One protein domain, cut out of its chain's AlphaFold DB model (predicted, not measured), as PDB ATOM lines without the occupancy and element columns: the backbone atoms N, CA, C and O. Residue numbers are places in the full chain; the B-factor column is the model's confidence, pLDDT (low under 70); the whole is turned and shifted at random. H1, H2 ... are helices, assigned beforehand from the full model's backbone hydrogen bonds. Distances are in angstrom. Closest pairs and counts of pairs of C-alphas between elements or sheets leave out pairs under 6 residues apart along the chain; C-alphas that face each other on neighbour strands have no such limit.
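This is residues 10 to 101 of the 107 residues of an uncharacterized protein of Labilibacter sediminis (UniProt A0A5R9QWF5). Two long helices, H1 and H2, form a helical hairpin, and a third long helix, H5, lies on the far side of the short helices H3 and H4 from H2. H4 sits between H2 and H5, while H3 packs at one end on H1 residues 10 to 14 and H5 residues 93 to 101. The printed part has 92 residues, with five named helices in the order H1 to H5 and no named strand: all helix. It is compact, with a radius of gyration of the C-alphas of 12.9 A and spans of 38 by 28 by 18 A.

H1, residues 10 to 29, is 28.6 A long and begins at C-alpha 10 (6.601, -18.584, -36.798). H2 is residues 36 to 51, 22.8 A. H3 is residues 57 to 66, 14.2 A, and H4 residues 68 to 74, 10.1 A. H5, residues 83 to 101, is 26.7 A long and ends at C-alpha 101 (9.592, -16.573, -49.751).

H1 touches H2, C-alphas of Ile 21 and Val 42 closest at 5.6 A, opposite ways at a shallow tilt of 34 degrees, only just short of steep. H1 residues 10 to 14 touch H3, closest C-alphas His 10 and Pro 57, 4.7 A. H1 residues 17 to 24 touch H4, Leu 20 to Leu 74, 6.0 A between C-alphas. H2 residues 38 to 45 touch H4, closest C-alphas Val 41 and Glu 70, 6.3 A. H3 touches H5 at a steep tilt of 62 degrees, closest C-alphas Ala 61 and Ser 97, 4.3 A. H4 and H5, a helical hairpin, only just touch, with 3 pairs of C-alphas within 8 A, the closest Leu 72 and Thr 87, 7.6 A. H2 and H5 are apart. The helix packing is mostly crossed, but only just: 2 of 6 touching pairs are at a shallow tilt. In the five helices every O i to N i+4 pair is within hydrogen-bond range.

The C-alphas farthest apart, Gly 31 and Leu 100, are 38.7 A apart. The printed part has no cut and no long link. Residues 33 to 34 have pLDDT under 70.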
ATOM      1  N   HIS A  10       5.661 -17.710 -37.504       90.62
ATOM      2  CA  HIS A  10       6.601 -18.584 -36.798       90.62
ATOM      3  C   HIS A  10       5.986 -19.268 -35.568       90.62
ATOM      4  O   HIS A  10       6.218 -20.452 -35.333       90.62
ATOM      5  N   LYS A  11       5.137 -18.562 -34.809       92.19
ATOM      6  CA  LYS A  11       4.409 -19.145 -33.672       92.19
ATOM      7  C   LYS A  11       3.313 -20.089 -34.151       92.19
ATOM      8  O   LYS A  11       3.177 -21.176 -33.585       92.19
ATOM      9  N   ALA A  12       2.576 -19.695 -35.188       91.75
ATOM     10  CA  ALA A  12       1.503 -20.498 -35.768       91.75
ATOM     11  C   ALA A  12       2.044 -21.815 -36.350       91.75
ATOM     12  O   ALA A  12       1.616 -22.891 -35.939       91.75
ATOM     13  N   GLY A  13       3.063 -21.744 -37.209       93.75
ATOM     14  CA  GLY A  13       3.696 -22.912 -37.816       93.75
ATOM     15  C   GLY A  13       4.306 -23.853 -36.776       93.75
ATOM     16  O   GLY A  13       4.038 -25.054 -36.798       93.75
ATOM     17  N   ARG A  14       5.063 -23.327 -35.804       94.25
ATOM     18  CA  ARG A  14       5.650 -24.151 -34.732       94.25
ATOM     19  C   ARG A  14       4.574 -24.843 -33.896       94.25
ATOM     20  O   ARG A  14       4.718 -26.019 -33.565       94.25
ATOM     21  N   SER A  15       3.493 -24.137 -33.568       94.69
ATOM     22  CA  SER A  15       2.371 -24.701 -32.805       94.69
ATOM     23  C   SER A  15       1.635 -25.781 -33.597       94.69
ATOM     24  O   SER A  15       1.345 -26.843 -33.046       94.69
ATOM     25  N   TYR A  16       1.401 -25.552 -34.889       96.38
ATOM     26  CA  TYR A  16       0.749 -26.505 -35.783       96.38
ATOM     27  C   TYR A  16       1.522 -27.822 -35.889       96.38
ATOM     28  O   TYR A  16       0.974 -28.898 -35.649       96.38
ATOM     29  N   VAL A  17       2.826 -27.749 -36.161       96.00
ATOM     30  CA  VAL A  17       3.661 -28.948 -36.314       96.00
ATOM     31  C   VAL A  17       3.771 -29.701 -34.982       96.00
ATOM     32  O   VAL A  17       3.630 -30.923 -34.953       96.00
ATOM     33  N   LYS A  18       3.907 -28.994 -33.848       95.81
ATOM     34  CA  LYS A  18       3.872 -29.618 -32.511       95.81
ATOM     35  C   LYS A  18       2.538 -30.303 -32.207       95.81
ATOM     36  O   LYS A  18       2.527 -31.380 -31.608       95.81
ATOM     37  N   LYS A  19       1.417 -29.708 -32.624       96.25
ATOM     38  CA  LYS A  19       0.079 -30.310 -32.520       96.25
ATOM     39  C   LYS A  19       0.009 -31.618 -33.314       96.25
ATOM     40  O   LYS A  19      -0.438 -32.622 -32.759       96.25
ATOM     41  N   LEU A  20       0.503 -31.637 -34.554       95.75
ATOM     42  CA  LEU A  20       0.555 -32.853 -35.373       95.75
ATOM     43  C   LEU A  20       1.446 -33.938 -34.754       95.75
ATOM     44  O   LEU A  20       1.014 -35.083 -34.640       95.75
ATOM     45  N   ILE A  21       2.638 -33.573 -34.272       95.25
ATOM     46  CA  ILE A  21       3.549 -34.481 -33.554       95.25
ATOM     47  C   ILE A  21       2.849 -35.110 -32.344       95.25
ATOM     48  O   ILE A  21       2.862 -36.331 -32.186       95.25
ATOM     49  N   ARG A  22       2.203 -34.299 -31.495       95.00
ATOM     50  CA  ARG A  22       1.502 -34.786 -30.296       95.00
ATOM     51  C   ARG A  22       0.378 -35.754 -30.654       95.00
ATOM     52  O   ARG A  22       0.263 -36.810 -30.038       95.00
ATOM     53  N   MET A  23      -0.435 -35.397 -31.642       92.69
ATOM     54  CA  MET A  23      -1.525 -36.244 -32.115       92.69
ATOM     55  C   MET A  23      -0.995 -37.564 -32.679       92.69
ATOM     56  O   MET A  23      -1.513 -38.623 -32.334       92.69
ATOM     57  N   ARG A  24       0.063 -37.530 -33.499       90.69
ATOM     58  CA  ARG A  24       0.613 -38.749 -34.097       90.69
ATOM     59  C   ARG A  24       1.256 -39.663 -33.059       90.69
ATOM     60  O   ARG A  24       1.025 -40.864 -33.113       90.69
ATOM     61  N   ARG A  25       1.969 -39.109 -32.072       92.31
ATOM     62  CA  ARG A  25       2.476 -39.869 -30.913       92.31
ATOM     63  C   ARG A  25       1.356 -40.585 -30.162       92.31
ATOM     64  O   ARG A  25       1.528 -41.738 -29.783       92.31
ATOM     65  N   HIS A  26       0.219 -39.918 -29.964       90.62
ATOM     66  CA  HIS A  26      -0.934 -40.541 -29.323       90.62
ATOM     67  C   HIS A  26      -1.492 -41.692 -30.167       90.62
ATOM     68  O   HIS A  26      -1.627 -42.787 -29.642       90.62
ATOM     69  N   LEU A  27      -1.716 -41.492 -31.471       86.69
ATOM     70  CA  LEU A  27      -2.211 -42.551 -32.364       86.69
ATOM     71  C   LEU A  27      -1.290 -43.781 -32.389       86.69
ATOM     72  O   LEU A  27      -1.776 -44.899 -32.250       86.69
ATOM     73  N   ILE A  28       0.029 -43.569 -32.482       87.19
ATOM     74  CA  ILE A  28       1.031 -44.645 -32.417       87.19
ATOM     75  C   ILE A  28       0.926 -45.402 -31.085       87.19
ATOM     76  O   ILE A  28       0.922 -46.629 -31.072       87.19
ATOM     77  N   LYS A  29       0.804 -44.685 -29.960       87.69
ATOM     78  CA  LYS A  29       0.672 -45.300 -28.631       87.69
ATOM     79  C   LYS A  29      -0.595 -46.153 -28.502       87.69
ATOM     80  O   LYS A  29      -0.541 -47.209 -27.883       87.69
ATOM     81  N   GLU A  30      -1.702 -45.723 -29.102       86.69
ATOM     82  CA  GLU A  30      -2.963 -46.478 -29.133       86.69
ATOM     83  C   GLU A  30      -2.939 -47.654 -30.137       86.69
ATOM     84  O   GLU A  30      -3.944 -48.335 -30.318       86.69
ATOM     85  N   GLY A  31      -1.819 -47.889 -30.834       79.88
ATOM     86  CA  GLY A  31      -1.700 -48.915 -31.877       79.88
ATOM     87  C   GLY A  31      -2.474 -48.587 -33.160       79.88
ATOM     88  O   GLY A  31      -2.586 -49.421 -34.060       79.88
ATOM     89  N   VAL A  32      -3.000 -47.366 -33.272       71.25
ATOM     90  CA  VAL A  32      -3.750 -46.886 -34.430       71.25
ATOM     91  C   VAL A  32      -2.754 -46.324 -35.442       71.25
ATOM     92  O   VAL A  32      -2.138 -45.286 -35.212       71.25
ATOM     93  N   ASN A  33      -2.631 -46.976 -36.603       62.88
ATOM     94  CA  ASN A  33      -1.674 -46.627 -37.665       62.88
ATOM     95  C   ASN A  33      -0.193 -46.782 -37.259       62.88
ATOM     96  O   ASN A  33       0.582 -45.823 -37.329       62.88
ATOM     97  N   ASN A  34       0.217 -48.015 -36.934       61.34
ATOM     98  CA  ASN A  34       1.616 -48.426 -36.732       61.34
ATOM     99  C   ASN A  34       2.427 -48.470 -38.044       61.34
ATOM    100  O   ASN A  34       3.018 -49.483 -38.409       61.34
ATOM    101  N   TYR A  35       2.478 -47.356 -38.769       71.00
ATOM    102  CA  TYR A  35       3.446 -47.193 -39.846       71.00
ATOM    103  C   TYR A  35       4.767 -46.748 -39.225       71.00
ATOM    104  O   TYR A  35       4.855 -45.628 -38.722       71.00
ATOM    105  N   GLN A  36       5.791 -47.603 -39.278       76.06
ATOM    106  CA  GLN A  36       7.152 -47.296 -38.808       76.06
ATOM    107  C   GLN A  36       7.644 -45.935 -39.326       76.06
ATOM    108  O   GLN A  36       8.192 -45.131 -38.575       76.06
ATOM    109  N   HIS A  37       7.313 -45.617 -40.577       82.19
ATOM    110  CA  HIS A  37       7.644 -44.338 -41.194       82.19
ATOM    111  C   HIS A  37       7.044 -43.121 -40.462       82.19
ATOM    112  O   HIS A  37       7.668 -42.067 -40.375       82.19
ATOM    113  N   ALA A  38       5.859 -43.248 -39.858       84.19
ATOM    114  CA  ALA A  38       5.264 -42.161 -39.082       84.19
ATOM    115  C   ALA A  38       6.022 -41.883 -37.780       84.19
ATOM    116  O   ALA A  38       6.062 -40.735 -37.341       84.19
ATOM    117  N   HIS A  39       6.630 -42.910 -37.180       88.19
ATOM    118  CA  HIS A  39       7.496 -42.740 -36.017       88.19
ATOM    119  C   HIS A  39       8.758 -41.951 -36.392       88.19
ATOM    120  O   HIS A  39       9.091 -40.964 -35.740       88.19
ATOM    121  N   GLU A  40       9.405 -42.325 -37.498       91.19
ATOM    122  CA  GLU A  40      10.604 -41.652 -38.013       91.19
ATOM    123  C   GLU A  40      10.342 -40.182 -38.365       91.19
ATOM    124  O   GLU A  40      11.120 -39.302 -37.988       91.19
ATOM    125  N   VAL A  41       9.223 -39.891 -39.040       93.81
ATOM    126  CA  VAL A  41       8.829 -38.518 -39.390       93.81
ATOM    127  C   VAL A  41       8.547 -37.686 -38.135       93.81
ATOM    128  O   VAL A  41       9.002 -36.545 -38.037       93.81
ATOM    129  N   VAL A  42       7.847 -38.255 -37.144       94.56
ATOM    130  CA  VAL A  42       7.610 -37.598 -35.849       94.56
ATOM    131  C   VAL A  42       8.927 -37.225 -35.173       94.56
ATOM    132  O   VAL A  42       9.082 -36.085 -34.734       94.56
ATOM    133  N   GLU A  43       9.873 -38.159 -35.081       94.62
ATOM    134  CA  GLU A  43      11.162 -37.900 -34.442       94.62
ATOM    135  C   GLU A  43      11.983 -36.858 -35.192       94.62
ATOM    136  O   GLU A  43      12.565 -35.971 -34.566       94.62
ATOM    137  N   ARG A  44      12.029 -36.945 -36.524       95.25
ATOM    138  CA  ARG A  44      12.779 -36.010 -37.361       95.25
ATOM    139  C   ARG A  44      12.260 -34.585 -37.202       95.25
ATOM    140  O   ARG A  44      13.048 -33.689 -36.905       95.25
ATOM    141  N   LEU A  45      10.950 -34.375 -37.348       96.31
ATOM    142  CA  LEU A  45      10.356 -33.042 -37.242       96.31
ATOM    143  C   LEU A  45      10.478 -32.473 -35.822       96.31
ATOM    144  O   LEU A  45      10.775 -31.289 -35.669       96.31
ATOM    145  N   ASP A  46      10.316 -33.297 -34.780       96.31
ATOM    146  CA  ASP A  46      10.495 -32.848 -33.394       96.31
ATOM    147  C   ASP A  46      11.954 -32.456 -33.109       96.31
ATOM    148  O   ASP A  46      12.211 -31.397 -32.536       96.31
ATOM    149  N   LYS A  47      12.928 -33.255 -33.571       95.81
ATOM    150  CA  LYS A  47      14.358 -32.925 -33.458       95.81
ATOM    151  C   LYS A  47      14.681 -31.612 -34.161       95.81
ATOM    152  O   LYS A  47      15.313 -30.755 -33.552       95.81
ATOM    153  N   LEU A  48      14.218 -31.422 -35.398       95.19
ATOM    154  CA  LEU A  48      14.450 -30.187 -36.148       95.19
ATOM    155  C   LEU A  48      13.869 -28.973 -35.422       95.19
ATOM    156  O   LEU A  48      14.575 -27.984 -35.235       95.19
ATOM    157  N   LEU A  49      12.617 -29.057 -34.958       93.25
ATOM    158  CA  LEU A  49      11.974 -27.966 -34.223       93.25
ATOM    159  C   LEU A  49      12.671 -27.640 -32.900       93.25
ATOM    160  O   LEU A  49      12.650 -26.484 -32.483       93.25
ATOM    161  N   ASN A  50      13.231 -28.626 -32.203       91.44
ATOM    162  CA  ASN A  50      13.899 -28.393 -30.922       91.44
ATOM    163  C   ASN A  50      15.354 -27.936 -31.093       91.44
ATOM    164  O   ASN A  50      15.823 -27.144 -30.282       91.44
ATOM    165  N   PHE A  51      16.042 -28.391 -32.142       92.44
ATOM    166  CA  PHE A  51      17.424 -28.007 -32.426       92.44
ATOM    167  C   PHE A  51      17.520 -26.600 -33.030       92.44
ATOM    168  O   PHE A  51      18.378 -25.815 -32.633       92.44
ATOM    169  N   TRP A  52      16.621 -26.253 -33.956       89.00
ATOM    170  CA  TRP A  52      16.604 -24.940 -34.596       89.00
ATOM    171  C   TRP A  52      15.492 -24.051 -34.017       89.00
ATOM    172  O   TRP A  52      14.348 -24.492 -33.865       89.00
ATOM    173  N   PRO A  53      15.767 -22.766 -33.733       85.56
ATOM    174  CA  PRO A  53      14.795 -21.905 -33.065       85.56
ATOM    175  C   PRO A  53      13.551 -21.612 -33.923       85.56
ATOM    176  O   PRO A  53      12.464 -21.463 -33.365       85.56
ATOM    177  N   TYR A  54      13.683 -21.570 -35.261       90.50
ATOM    178  CA  TYR A  54      12.629 -21.157 -36.211       90.50
ATOM    179  C   TYR A  54      11.793 -19.971 -35.688       90.50
ATOM    180  O   TYR A  54      10.569 -19.955 -35.755       90.50
ATOM    181  N   ASP A  55      12.491 -19.001 -35.103       90.19
ATOM    182  CA  ASP A  55      11.971 -17.881 -34.316       90.19
ATOM    183  C   ASP A  55      11.557 -16.679 -35.166       90.19
ATOM    184  O   ASP A  55      10.916 -15.755 -34.675       90.19
ATOM    185  N   THR A  56      11.888 -16.702 -36.455       92.56
ATOM    186  CA  THR A  56      11.477 -15.680 -37.416       92.56
ATOM    187  C   THR A  56      10.473 -16.251 -38.416       92.56
ATOM    188  O   THR A  56      10.545 -17.441 -38.749       92.56
ATOM    189  N   PRO A  57       9.547 -15.422 -38.946       92.88
ATOM    190  CA  PRO A  57       8.622 -15.846 -39.999       92.88
ATOM    191  C   PRO A  57       9.333 -16.529 -41.173       92.88
ATOM    192  O   PRO A  57       8.887 -17.578 -41.621       92.88
ATOM    193  N   ARG A  58      10.488 -15.999 -41.596       91.50
ATOM    194  CA  ARG A  58      11.286 -16.541 -42.702       91.50
ATOM    195  C   ARG A  58      11.850 -17.928 -42.423       91.50
ATOM    196  O   ARG A  58      11.686 -18.830 -43.239       91.50
ATOM    197  N   LYS A  59      12.481 -18.128 -41.263       94.31
ATOM    198  CA  LYS A  59      13.012 -19.447 -40.884       94.31
ATOM    199  C   LYS A  59      11.893 -20.488 -40.809       94.31
ATOM    200  O   LYS A  59      12.082 -21.616 -41.254       94.31
ATOM    201  N   MET A  60      10.725 -20.105 -40.284       96.12
ATOM    202  CA  MET A  60       9.567 -20.997 -40.243       96.12
ATOM    203  C   MET A  60       8.997 -21.271 -41.640       96.12
ATOM    204  O   MET A  60       8.656 -22.413 -41.927       96.12
ATOM    205  N   ALA A  61       8.931 -20.269 -42.521       94.88
ATOM    206  CA  ALA A  61       8.473 -20.446 -43.898       94.88
ATOM    207  C   ALA A  61       9.350 -21.451 -44.660       94.88
ATOM    208  O   ALA A  61       8.823 -22.372 -45.284       94.88
ATOM    209  N   TYR A  62      10.679 -21.346 -44.529       95.00
ATOM    210  CA  TYR A  62      11.608 -22.343 -45.072       95.00
ATOM    211  C   TYR A  62      11.355 -23.743 -44.512       95.00
ATOM    212  O   TYR A  62      11.324 -24.705 -45.274       95.00
ATOM    213  N   PHE A  63      11.151 -23.868 -43.196       96.31
ATOM    214  CA  PHE A  63      10.846 -25.159 -42.582       96.31
ATOM    215  C   PHE A  63       9.554 -25.764 -43.147       96.31
ATOM    216  O   PHE A  63       9.559 -26.909 -43.587       96.31
ATOM    217  N   VAL A  64       8.457 -24.999 -43.170       95.81
ATOM    218  CA  VAL A  64       7.156 -25.474 -43.673       95.81
ATOM    219  C   VAL A  64       7.264 -25.893 -45.135       95.81
ATOM    220  O   VAL A  64       6.736 -26.937 -45.506       95.81
ATOM    221  N   HIS A  65       7.965 -25.108 -45.952       94.56
ATOM    222  CA  HIS A  65       8.130 -25.398 -47.369       94.56
ATOM    223  C   HIS A  65       8.951 -26.678 -47.598       94.56
ATOM    224  O   HIS A  65       8.489 -27.599 -48.276       94.56
ATOM    225  N   ASN A  66      10.131 -26.773 -46.979       95.00
ATOM    226  CA  ASN A  66      11.065 -27.885 -47.183       95.00
ATOM    227  C   ASN A  66      10.581 -29.207 -46.574       95.00
ATOM    228  O   ASN A  66      10.938 -30.271 -47.072       95.00
ATOM    229  N   HIS A  67       9.754 -29.147 -45.529       96.56
ATOM    230  CA  HIS A  67       9.215 -30.322 -44.838       96.56
ATOM    231  C   HIS A  67       7.719 -30.535 -45.103       96.56
ATOM    232  O   HIS A  67       7.051 -31.267 -44.376       96.56
ATOM    233  N   SER A  68       7.169 -29.913 -46.146       95.62
ATOM    234  CA  SER A  68       5.736 -29.947 -46.466       95.62
ATOM    235  C   SER A  68       5.179 -31.369 -46.599       95.62
ATOM    236  O   SER A  68       4.156 -31.685 -45.994       95.62
ATOM    237  N   ALA A  69       5.878 -32.249 -47.320       93.69
ATOM    238  CA  ALA A  69       5.482 -33.648 -47.488       93.69
ATOM    239  C   ALA A  69       5.462 -34.421 -46.157       93.69
ATOM    240  O   ALA A  69       4.520 -35.161 -45.875       93.69
ATOM    241  N   GLU A  70       6.470 -34.211 -45.309       95.25
ATOM    242  CA  GLU A  70       6.574 -34.838 -43.988       95.25
ATOM    243  C   GLU A  70       5.472 -34.337 -43.043       95.25
ATOM    244  O   GLU A  70       4.858 -35.122 -42.323       95.25
ATOM    245  N   ILE A  71       5.170 -33.036 -43.081       95.44
ATOM    246  CA  ILE A  71       4.091 -32.430 -42.295       95.44
ATOM    247  C   ILE A  71       2.729 -32.983 -42.741       95.44
ATOM    248  O   ILE A  71       1.935 -33.390 -41.892       95.44
ATOM    249  N   LEU A  72       2.471 -33.055 -44.053       92.94
ATOM    250  CA  LEU A  72       1.254 -33.658 -44.608       92.94
ATOM    251  C   LEU A  72       1.097 -35.119 -44.186       92.94
ATOM    252  O   LEU A  72      -0.004 -35.547 -43.850       92.94
ATOM    253  N   TYR A  73       2.196 -35.870 -44.144       91.50
ATOM    254  CA  TYR A  73       2.189 -37.270 -43.732       91.50
ATOM    255  C   TYR A  73       1.746 -37.474 -42.271       91.50
ATOM    256  O   TYR A  73       1.195 -38.520 -41.915       91.50
ATOM    257  N   LEU A  74       1.939 -36.471 -41.407       92.19
ATOM    258  CA  LEU A  74       1.449 -36.517 -40.028       92.19
ATOM    259  C   LEU A  74      -0.070 -36.312 -39.914       92.19
ATOM    260  O   LEU A  74      -0.647 -36.666 -38.877       92.19
ATOM    261  N   ILE A  75      -0.727 -35.769 -40.943       92.19
ATOM    262  CA  ILE A  75      -2.178 -35.568 -40.949       92.19
ATOM    263  C   ILE A  75      -2.873 -36.946 -41.008       92.19
ATOM    264  O   ILE A  75      -2.507 -37.800 -41.818       92.19
ATOM    265  N   PRO A  76      -3.870 -37.219 -40.143       88.12
ATOM    266  CA  PRO A  76      -4.654 -38.447 -40.194       88.12
ATOM    267  C   PRO A  76      -5.330 -38.608 -41.553       88.12
ATOM    268  O   PRO A  76      -5.663 -37.616 -42.193       88.12
ATOM    269  N   GLY A  77      -5.579 -39.846 -41.976       86.31
ATOM    270  CA  GLY A  77      -6.245 -40.111 -43.252       86.31
ATOM    271  C   GLY A  77      -7.654 -39.499 -43.357       86.31
ATOM    272  O   GLY A  77      -8.235 -39.097 -42.343       86.31
ATOM    273  N   PRO A  78      -8.240 -39.482 -44.567       87.31
ATOM    274  CA  PRO A  78      -9.497 -38.787 -44.874       87.31
ATOM    275  C   PRO A  78     -10.707 -39.264 -44.058       87.31
ATOM    276  O   PRO A  78     -11.653 -38.510 -43.858       87.31
ATOM    277  N   ASN A  79     -10.656 -40.482 -43.512       84.25
ATOM    278  CA  ASN A  79     -11.706 -41.029 -42.645       84.25
ATOM    279  C   ASN A  79     -11.736 -40.387 -41.242       84.25
ATOM    280  O   ASN A  79     -12.651 -40.633 -40.458       84.25
ATOM    281  N   CYS A  80     -10.732 -39.582 -40.882       87.12
ATOM    282  CA  CYS A  80     -10.701 -38.867 -39.613       87.12
ATOM    283  C   CYS A  80     -11.511 -37.566 -39.700       87.12
ATOM    284  O   CYS A  80     -11.263 -36.732 -40.567       87.12
ATOM    285  N   ARG A  81     -12.389 -37.319 -38.717       87.31
ATOM    286  CA  ARG A  81     -13.175 -36.070 -38.614       87.31
ATOM    287  C   ARG A  81     -12.316 -34.796 -38.633       87.31
ATOM    288  O   ARG A  81     -12.782 -33.756 -39.079       87.31
ATOM    289  N   ALA A  82     -11.070 -34.875 -38.167       89.06
ATOM    290  CA  ALA A  82     -10.153 -33.739 -38.131       89.06
ATOM    291  C   ALA A  82      -9.401 -33.496 -39.454       89.06
ATOM    292  O   ALA A  82      -8.771 -32.448 -39.584       89.06
ATOM    293  N   HIS A  83      -9.452 -34.423 -40.422       92.06
ATOM    294  CA  HIS A  83      -8.635 -34.374 -41.641       92.06
ATOM    295  C   HIS A  83      -8.791 -33.047 -42.391       92.06
ATOM    296  O   HIS A  83      -7.823 -32.309 -42.545       92.06
ATOM    297  N   ASN A  84     -10.023 -32.692 -42.770       93.38
ATOM    298  CA  ASN A  84     -10.293 -31.489 -43.563       93.38
ATOM    299  C   ASN A  84      -9.822 -30.206 -42.865       93.38
ATOM    300  O   ASN A  84      -9.245 -29.329 -43.503       93.38
ATOM    301  N   SER A  85     -10.029 -30.108 -41.547       95.06
ATOM    302  CA  SER A  85      -9.598 -28.946 -40.764       95.06
ATOM    303  C   SER A  85      -8.074 -28.835 -40.705       95.06
ATOM    304  O   SER A  85      -7.538 -27.745 -40.894       95.06
ATOM    305  N   LEU A  86      -7.370 -29.950 -40.493       95.62
ATOM    306  CA  LEU A  86      -5.909 -29.971 -40.443       95.62
ATOM    307  C   LEU A  86      -5.285 -29.661 -41.803       95.62
ATOM    308  O   LEU A  86      -4.321 -28.902 -41.857       95.62
ATOM    309  N   THR A  87      -5.844 -30.209 -42.881       96.19
ATOM    310  CA  THR A  87      -5.399 -29.940 -44.253       96.19
ATOM    311  C   THR A  87      -5.621 -28.473 -44.624       96.19
ATOM    312  O   THR A  87      -4.727 -27.840 -45.180       96.19
ATOM    313  N   ALA A  88      -6.769 -27.891 -44.267       94.88
ATOM    314  CA  ALA A  88      -7.038 -26.473 -44.505       94.88
ATOM    315  C   ALA A  88      -6.065 -25.557 -43.740       94.88
ATOM    316  O   ALA A  88      -5.533 -24.603 -44.309       94.88
ATOM    317  N   GLU A  89      -5.789 -25.871 -42.471       95.25
ATOM    318  CA  GLU A  89      -4.813 -25.142 -41.654       95.25
ATOM    319  C   GLU A  89      -3.400 -25.232 -42.258       95.25
ATOM    320  O   GLU A  89      -2.712 -24.216 -42.373       95.25
ATOM    321  N   PHE A  90      -2.994 -26.415 -42.738       96.81
ATOM    322  CA  PHE A  90      -1.717 -26.592 -43.429       96.81
ATOM    323  C   PHE A  90      -1.630 -25.781 -44.724       96.81
ATOM    324  O   PHE A  90      -0.641 -25.087 -44.940       96.81
ATOM    325  N   ASN A  91      -2.667 -25.816 -45.563       95.81
ATOM    326  CA  ASN A  91      -2.690 -25.065 -46.818       95.81
ATOM    327  C   ASN A  91      -2.598 -23.552 -46.575       95.81
ATOM    328  O   ASN A  91      -1.909 -22.849 -47.313       95.81
ATOM    329  N   SER A  92      -3.235 -23.054 -45.510       94.56
ATOM    330  CA  SER A  92      -3.095 -21.656 -45.097       94.56
ATOM    331  C   SER A  92      -1.654 -21.320 -44.697       94.56
ATOM    332  O   SER A  92      -1.112 -20.311 -45.151       94.56
ATOM    333  N   LEU A  93      -1.003 -22.177 -43.899       94.69
ATOM    334  CA  LEU A  93       0.402 -22.003 -43.510       94.69
ATOM    335  C   LEU A  93       1.350 -22.063 -44.711       94.69
ATOM    336  O   LEU A  93       2.286 -21.264 -44.796       94.69
ATOM    337  N   LEU A  94       1.116 -22.990 -45.639       95.19
ATOM    338  CA  LEU A  94       1.933 -23.163 -46.834       95.19
ATOM    339  C   LEU A  94       1.813 -21.948 -47.760       95.19
ATOM    340  O   LEU A  94       2.834 -21.425 -48.198       95.19
ATOM    341  N   SER A  95       0.595 -21.447 -47.981       94.56
ATOM    342  CA  SER A  95       0.353 -20.245 -48.788       94.56
ATOM    343  C   SER A  95       1.045 -19.009 -48.200       94.56
ATOM    344  O   SER A  95       1.761 -18.310 -48.914       94.56
ATOM    345  N   GLN A  96       0.925 -18.782 -46.887       93.12
ATOM    346  CA  GLN A  96       1.630 -17.688 -46.201       93.12
ATOM    347  C   GLN A  96       3.156 -17.830 -46.302       93.12
ATOM    348  O   GLN A  96       3.868 -16.846 -46.494       93.12
ATOM    349  N   SER A  97       3.665 -19.061 -46.194       93.25
ATOM    350  CA  SER A  97       5.098 -19.346 -46.317       93.25
ATOM    351  C   SER A  97       5.604 -19.053 -47.730       93.25
ATOM    352  O   SER A  97       6.640 -18.415 -47.883       93.25
ATOM    353  N   GLN A  98       4.858 -19.457 -48.762       93.31
ATOM    354  CA  GLN A  98       5.189 -19.178 -50.162       93.31
ATOM    355  C   GLN A  98       5.209 -17.677 -50.448       93.31
ATOM    356  O   GLN A  98       6.181 -17.186 -51.012       93.31
ATOM    357  N   GLN A  99       4.186 -16.935 -50.016       91.81
ATOM    358  CA  GLN A  99       4.138 -15.479 -50.186       91.81
ATOM    359  C   GLN A  99       5.379 -14.803 -49.598       91.81
ATOM    360  O   GLN A  99       5.991 -13.960 -50.250       91.81
ATOM    361  N   LEU A 100       5.784 -15.220 -48.397       89.88
ATOM    362  CA  LEU A 100       6.940 -14.656 -47.711       89.88
ATOM    363  C   LEU A 100       8.267 -14.983 -48.413       89.88
ATOM    364  O   LEU A 100       9.161 -14.146 -48.435       89.88
ATOM    365  N   LEU A 101       8.393 -16.172 -49.008       90.50
ATOM    366  CA  LEU A 101       9.592 -16.573 -49.751       90.50
ATOM    367  C   LEU A 101       9.660 -15.943 -51.155       90.50
ATOM    368  O   LEU A 101      10.751 -15.632 -51.621       90.50
TER     369      LEU A 101